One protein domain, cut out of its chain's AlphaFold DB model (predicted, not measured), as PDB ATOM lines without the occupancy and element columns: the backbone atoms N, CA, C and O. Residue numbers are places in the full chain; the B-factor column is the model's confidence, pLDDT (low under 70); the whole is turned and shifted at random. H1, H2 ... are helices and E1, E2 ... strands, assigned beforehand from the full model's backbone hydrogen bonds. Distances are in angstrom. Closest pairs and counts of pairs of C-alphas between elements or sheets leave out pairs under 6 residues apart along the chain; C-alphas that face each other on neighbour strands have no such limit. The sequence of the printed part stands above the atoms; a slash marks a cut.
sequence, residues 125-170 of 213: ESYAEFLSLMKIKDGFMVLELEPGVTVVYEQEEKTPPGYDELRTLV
ATOM      1  N   GLU A 125      34.493  46.147  25.704       92.25
ATOM      2  CA  GLU A 125      34.637  44.889  24.961       92.25
ATOM      3  C   GLU A 125      34.100  43.691  25.763       92.25
ATOM      4  O   GLU A 125      33.413  42.835  25.206       92.25
ATOM      5  N   SER A 126      34.332  43.678  27.080       91.19
ATOM      6  CA  SER A 126      33.858  42.625  27.984       91.19
ATOM      7  C   SER A 126      32.335  42.531  28.065       91.19
ATOM      8  O   SER A 126      31.769  41.439  28.057       91.19
ATOM      9  N   TYR A 127      31.643  43.665  28.124       91.38
ATOM     10  CA  TYR A 127      30.194  43.706  28.217       91.38
ATOM     11  C   TYR A 127      29.556  43.408  26.859       91.38
ATOM     12  O   TYR A 127      28.526  42.739  26.797       91.38
ATOM     13  N   ALA A 128      30.192  43.813  25.755       91.12
ATOM     14  CA  ALA A 128      29.770  43.409  24.417       91.12
ATOM     15  C   ALA A 128      29.847  41.882  24.231       91.12
ATOM     16  O   ALA A 128      28.906  41.286  23.699       91.12
ATOM     17  N   GLU A 129      30.927  41.250  24.699       91.81
ATOM     18  CA  GLU A 129      31.075  39.793  24.690       91.81
ATOM     19  C   GLU A 129      29.972  39.125  25.519       91.81
ATOM     20  O   GLU A 129      29.245  38.279  24.997       91.81
ATOM     21  N   PHE A 130      29.753  39.571  26.756       92.44
ATOM     22  CA  PHE A 130      28.671  39.073  27.609       92.44
ATOM     23  C   PHE A 130      27.292  39.149  26.931       92.44
ATOM     24  O   PHE A 130      26.547  38.166  26.905       92.44
ATOM     25  N   LEU A 131      26.956  40.294  26.330       92.06
ATOM     26  CA  LEU A 131      25.683  40.479  25.631       92.06
ATOM     27  C   LEU A 131      25.550  39.571  24.405       92.06
ATOM     28  O   LEU A 131      24.436  39.184  24.061       92.06
ATOM     29  N   SER A 132      26.661  39.214  23.755       91.00
ATOM     30  CA  SER A 132      26.650  38.281  22.625       91.00
ATOM     31  C   SER A 132      26.276  36.851  23.037       91.00
ATOM     32  O   SER A 132      25.682  36.118  22.243       91.00
ATOM     33  N   LEU A 133      26.570  36.474  24.286       92.62
ATOM     34  CA  LEU A 133      26.256  35.165  24.868       92.62
ATOM     35  C   LEU A 133      24.826  35.094  25.427       92.62
ATOM     36  O   LEU A 133      24.269  34.003  25.597       92.62
ATOM     37  N   MET A 134      24.226  36.246  25.730       94.00
ATOM     38  CA  MET A 134      22.898  36.351  26.323       94.00
ATOM     39  C   MET A 134      21.801  36.340  25.254       94.00
ATOM     40  O   MET A 134      21.838  37.078  24.271       94.00
ATOM     41  N   LYS A 135      20.766  35.524  25.459       93.75
ATOM     42  CA  LYS A 135      19.613  35.451  24.554       93.75
ATOM     43  C   LYS A 135      18.332  35.063  25.262       93.75
ATOM     44  O   LYS A 135      18.340  34.575  26.383       93.75
ATOM     45  N   ILE A 136      17.220  35.231  24.555       92.56
ATOM     46  CA  ILE A 136      15.909  34.765  25.004       92.56
ATOM     47  C   ILE A 136      15.599  33.444  24.293       92.56
ATOM     48  O   ILE A 136      15.544  33.401  23.061       92.56
ATOM     49  N   LYS A 137      15.400  32.366  25.057       90.88
ATOM     50  CA  LYS A 137      14.984  31.039  24.572       90.88
ATOM     51  C   LYS A 137      13.760  30.582  25.353       90.88
ATOM     52  O   LYS A 137      13.770  30.629  26.575       90.88
ATOM     53  N   ASP A 138      12.702  30.182  24.650       89.62
ATOM     54  CA  ASP A 138      11.448  29.697  25.253       89.62
ATOM     55  C   ASP A 138      10.824  30.658  26.287       89.62
ATOM     56  O   ASP A 138      10.126  30.241  27.204       89.62
ATOM     57  N   GLY A 139      11.064  31.964  26.122       89.75
ATOM     58  CA  GLY A 139      10.595  33.007  27.040       89.75
ATOM     59  C   GLY A 139      11.500  33.262  28.247       89.75
ATOM     60  O   GLY A 139      11.222  34.191  28.993       89.75
ATOM     61  N   PHE A 140      12.590  32.508  28.405       90.62
ATOM     62  CA  PHE A 140      13.562  32.673  29.483       90.62
ATOM     63  C   PHE A 140      14.827  33.376  28.996       90.62
ATOM     64  O   PHE A 140      15.266  33.181  27.856       90.62
ATOM     65  N   MET A 141      15.438  34.170  29.874       93.88
ATOM     66  CA  MET A 141      16.766  34.733  29.644       93.88
ATOM     67  C   MET A 141      17.819  33.642  29.884       93.88
ATOM     68  O   MET A 141      17.889  33.059  30.961       93.88
ATOM     69  N   VAL A 142      18.624  33.340  28.863       94.06
ATOM     70  CA  VAL A 142      19.615  32.257  28.856       94.06
ATOM     71  C   VAL A 142      20.979  32.800  28.446       94.06
ATOM     72  O   VAL A 142      21.101  33.442  27.402       94.06
ATOM     73  N   LEU A 143      22.004  32.501  29.241       94.19
ATOM     74  CA  LEU A 143      23.405  32.805  28.950       94.19
ATOM     75  C   LEU A 143      24.124  31.529  28.501       94.19
ATOM     76  O   LEU A 143      24.159  30.552  29.249       94.19
ATOM     77  N   GLU A 144      24.684  31.524  27.289       91.62
ATOM     78  CA  GLU A 144      25.470  30.400  26.761       91.62
ATOM     79  C   GLU A 144      26.958  30.707  26.823       91.62
ATOM     80  O   GLU A 144      27.452  31.495  26.030       91.62
ATOM     81  N   LEU A 145      27.666  30.079  27.756       87.38
ATOM     82  CA  LEU A 145      29.092  30.333  27.974       87.38
ATOM     83  C   LEU A 145      29.945  29.530  26.987       87.38
ATOM     84  O   LEU A 145      30.777  30.068  26.267       87.38
ATOM     85  N   GLU A 146      29.684  28.228  26.927       84.88
ATOM     86  CA  GLU A 146      30.380  27.266  26.081       84.88
ATOM     87  C   GLU A 146      29.356  26.277  25.502       84.88
ATOM     88  O   GLU A 146      28.243  26.164  26.033       84.88
ATOM     89  N   PRO A 147      29.680  25.532  24.428       81.31
ATOM     90  CA  PRO A 147      28.784  24.519  23.881       81.31
ATOM     91  C   PRO A 147      28.326  23.519  24.959       81.31
ATOM     92  O   PRO A 147      29.079  22.645  25.377       81.31
ATOM     93  N   GLY A 148      27.072  23.639  25.401       76.00
ATOM     94  CA  GLY A 148      26.468  22.770  26.419       76.00
ATOM     95  C   GLY A 148      26.430  23.338  27.843       76.00
ATOM     96  O   GLY A 148      25.785  22.731  28.695       76.00
ATOM     97  N   VAL A 149      27.036  24.501  28.103       86.00
ATOM     98  CA  VAL A 149      26.952  25.199  29.395       86.00
ATOM     99  C   VAL A 149      26.014  26.393  29.257       86.00
ATOM    100  O   VAL A 149      26.362  27.414  28.661       86.00
ATOM    101  N   THR A 150      24.807  26.259  29.807       90.69
ATOM    102  CA  THR A 150      23.780  27.305  29.760       90.69
ATOM    103  C   THR A 150      23.287  27.648  31.154       90.69
ATOM    104  O   THR A 150      22.868  26.757  31.890       90.69
ATOM    105  N   VAL A 151      23.272  28.934  31.488       90.69
ATOM    106  CA  VAL A 151      22.630  29.446  32.703       90.69
ATOM    107  C   VAL A 151      21.260  29.985  32.313       90.69
ATOM    108  O   VAL A 151      21.166  30.860  31.454       90.69
ATOM    109  N   VAL A 152      20.200  29.445  32.915       92.31
ATOM    110  CA  VAL A 152      18.820  29.898  32.699       92.31
ATOM    111  C   VAL A 152      18.426  30.782  33.872       92.31
ATOM    112  O   VAL A 152      18.364  30.326  35.011       92.31
ATOM    113  N   TYR A 153      18.170  32.052  33.594       88.81
ATOM    114  CA  TYR A 153      17.658  32.988  34.581       88.81
ATOM    115  C   TYR A 153      16.150  32.803  34.742       88.81
ATOM    116  O   TYR A 153      15.463  32.365  33.820       88.81
ATOM    117  N   GLU A 154      15.642  33.144  35.928       82.88
ATOM    118  CA  GLU A 154      14.216  33.056  36.296       82.88
ATOM    119  C   GLU A 154      13.660  31.624  36.403       82.88
ATOM    120  O   GLU A 154      12.476  31.433  36.673       82.88
ATOM    121  N   GLN A 155      14.515  30.608  36.268       80.31
ATOM    122  CA  GLN A 155      14.174  29.236  36.618       80.31
ATOM    123  C   GLN A 155      14.499  28.991  38.096       80.31
ATOM    124  O   GLN A 155      15.642  29.155  38.516       80.31
ATOM    125  N   GLU A 156      13.502  28.587  38.890       71.81
ATOM    126  CA  GLU A 156      13.738  28.122  40.262       71.81
ATOM    127  C   GLU A 156      14.681  26.911  40.224       71.81
ATOM    128  O   GLU A 156      14.322  25.831  39.741       71.81
ATOM    129  N   GLU A 157      15.910  27.104  40.707       67.81
ATOM    130  CA  GLU A 157      16.887  26.034  40.851       67.81
ATOM    131  C   GLU A 157      16.310  24.979  41.796       67.81
ATOM    132  O   GLU A 157      16.013  25.237  42.965       67.81
ATOM    133  N   LYS A 158      16.129  23.762  41.281       61.84
ATOM    134  CA  LYS A 158      15.715  22.631  42.101       61.84
ATOM    135  C   LYS A 158      16.873  22.296  43.036       61.84
ATOM    136  O   LYS A 158      17.804  21.610  42.625       61.84
ATOM    137  N   THR A 159      16.797  22.784  44.273       64.69
ATOM    138  CA  THR A 159      17.777  22.519  45.332       64.69
ATOM    139  C   THR A 159      18.150  21.036  45.339       64.69
ATOM    140  O   THR A 159      17.258  20.191  45.508       64.69
ATOM    141  N   PRO A 160      19.435  20.691  45.133       66.88
ATOM    142  CA  PRO A 160      19.874  19.310  45.188       66.88
ATOM    143  C   PRO A 160      19.549  18.711  46.566       66.88
ATOM    144  O   PRO A 160      19.728  19.393  47.581       66.88
ATOM    145  N   PRO A 161      19.096  17.446  46.643       58.06
ATOM    146  CA  PRO A 161      18.933  16.764  47.921       58.06
ATOM    147  C   PRO A 161      20.274  16.765  48.673       58.06
ATOM    148  O   PRO A 161      21.256  16.235  48.159       58.06
ATOM    149  N   GLY A 162      20.322  17.382  49.860       60.44
ATOM    150  CA  GLY A 162      21.521  17.451  50.715       60.44
ATOM    151  C   GLY A 162      22.068  18.860  50.990       60.44
ATOM    152  O   GLY A 162      22.864  19.029  51.908       60.44
ATOM    153  N   TYR A 163      21.613  19.898  50.278       59.03
ATOM    154  CA  TYR A 163      22.055  21.280  50.546       59.03
ATOM    155  C   TYR A 163      21.480  21.886  51.845       59.03
ATOM    156  O   TYR A 163      22.041  22.843  52.387       59.03
ATOM    157  N   ASP A 164      20.409  21.301  52.392       62.34
ATOM    158  CA  ASP A 164      19.840  21.690  53.691       62.34
ATOM    159  C   ASP A 164      20.820  21.454  54.853       62.34
ATOM    160  O   ASP A 164      20.848  22.225  55.817       62.34
ATOM    161  N   GLU A 165      21.665  20.422  54.759       62.25
ATOM    162  CA  GLU A 165      22.640  20.079  55.800       62.25
ATOM    163  C   GLU A 165      23.757  21.129  55.889       62.25
ATOM    164  O   GLU A 165      24.108  21.568  56.986       62.25
ATOM    165  N   LEU A 166      24.241  21.628  54.745       59.56
ATOM    166  CA  LEU A 166      25.245  22.699  54.691       59.56
ATOM    167  C   LEU A 166      24.677  24.038  55.172       59.56
ATOM    168  O   LEU A 166      25.343  24.763  55.912       59.56
ATOM    169  N   ARG A 167      23.419  24.349  54.835       59.28
ATOM    170  CA  ARG A 167      22.729  25.533  55.371       59.28
ATOM    171  C   ARG A 167      22.589  25.456  56.892       59.28
ATOM    172  O   ARG A 167      22.767  26.463  57.574       59.28
ATOM    173  N   THR A 168      22.309  24.269  57.425       58.09
ATOM    174  CA  THR A 168      22.186  24.039  58.871       58.09
ATOM    175  C   THR A 168      23.539  24.163  59.576       58.09
ATOM    176  O   THR A 168      23.609  24.807  60.620       58.09
ATOM    177  N   LEU A 169      24.625  23.650  58.988       55.19
ATOM    178  CA  LEU A 169      25.980  23.781  59.538       55.19
ATOM    179  C   LEU A 169      26.441  25.248  59.584       55.19
ATOM    180  O   LEU A 169      26.874  25.722  60.632       55.19
ATOM    181  N   VAL A 170      26.239  25.997  58.496       57.75
ATOM    182  CA  VAL A 170      26.589  27.429  58.410       57.75
ATOM    183  C   VAL A 170      25.756  28.287  59.375       57.75
ATOM    184  O   VAL A 170      26.229  29.312  59.873       57.75
TER     185      VAL A 170
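Overview. This is residues 125 to 170 of the 213 residues of an uncharacterized protein of Aegilops tauschii subsp. strangulata (UniProt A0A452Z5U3). A small twisted sheet of three strands, E1, E2 and E3, forms a meander, each strand the antiparallel neighbour of the one before, with H1 beside it and an arm, residues 156 to 170 with H2 at its tip, sticking out free. The 46 printed residues run H1, E1, E2, E3, H2, a mixed class of helices and strands. The whole is extended, with a radius of gyration of the C-alphas of 14.9 A, and spans 41 by 26 by 18 A.

Along the chain. E2, residues 140 to 146, is 18.0 A long; E1 is residues 134 to 137, 9.7 A, and E3 149 to 152, 10.0 A. H1, residues 125 to 133, 12.8 A, begins at C-alpha 125 (34.637, 44.889, 24.961). H2, residues 163 to 170, 11.0 A, ends at C-alpha 170 (26.589, 27.429, 58.410).

Arrangement. Hairpin E1 and E2 has N 135 and O 142 within hydrogen-bond range, 2.9 A; hairpin E2 and E3 has N 143 and O 151, 2.9 A. H1 stands at the sheet's level; its closest C-alphas with E2 are Leu 133 and Glu 144, 5.2 A. H2 is apart from H1, E1 and E2. In H1 and H2 every O i to N i+4 pair is within hydrogen-bond range.

Size, cuts and confidence. The farthest C-alphas, Glu 125 and Thr 168, are 41.7 A apart. The printed part has no cut and no long link; pLDDT is under 70 in residues 157 to 170.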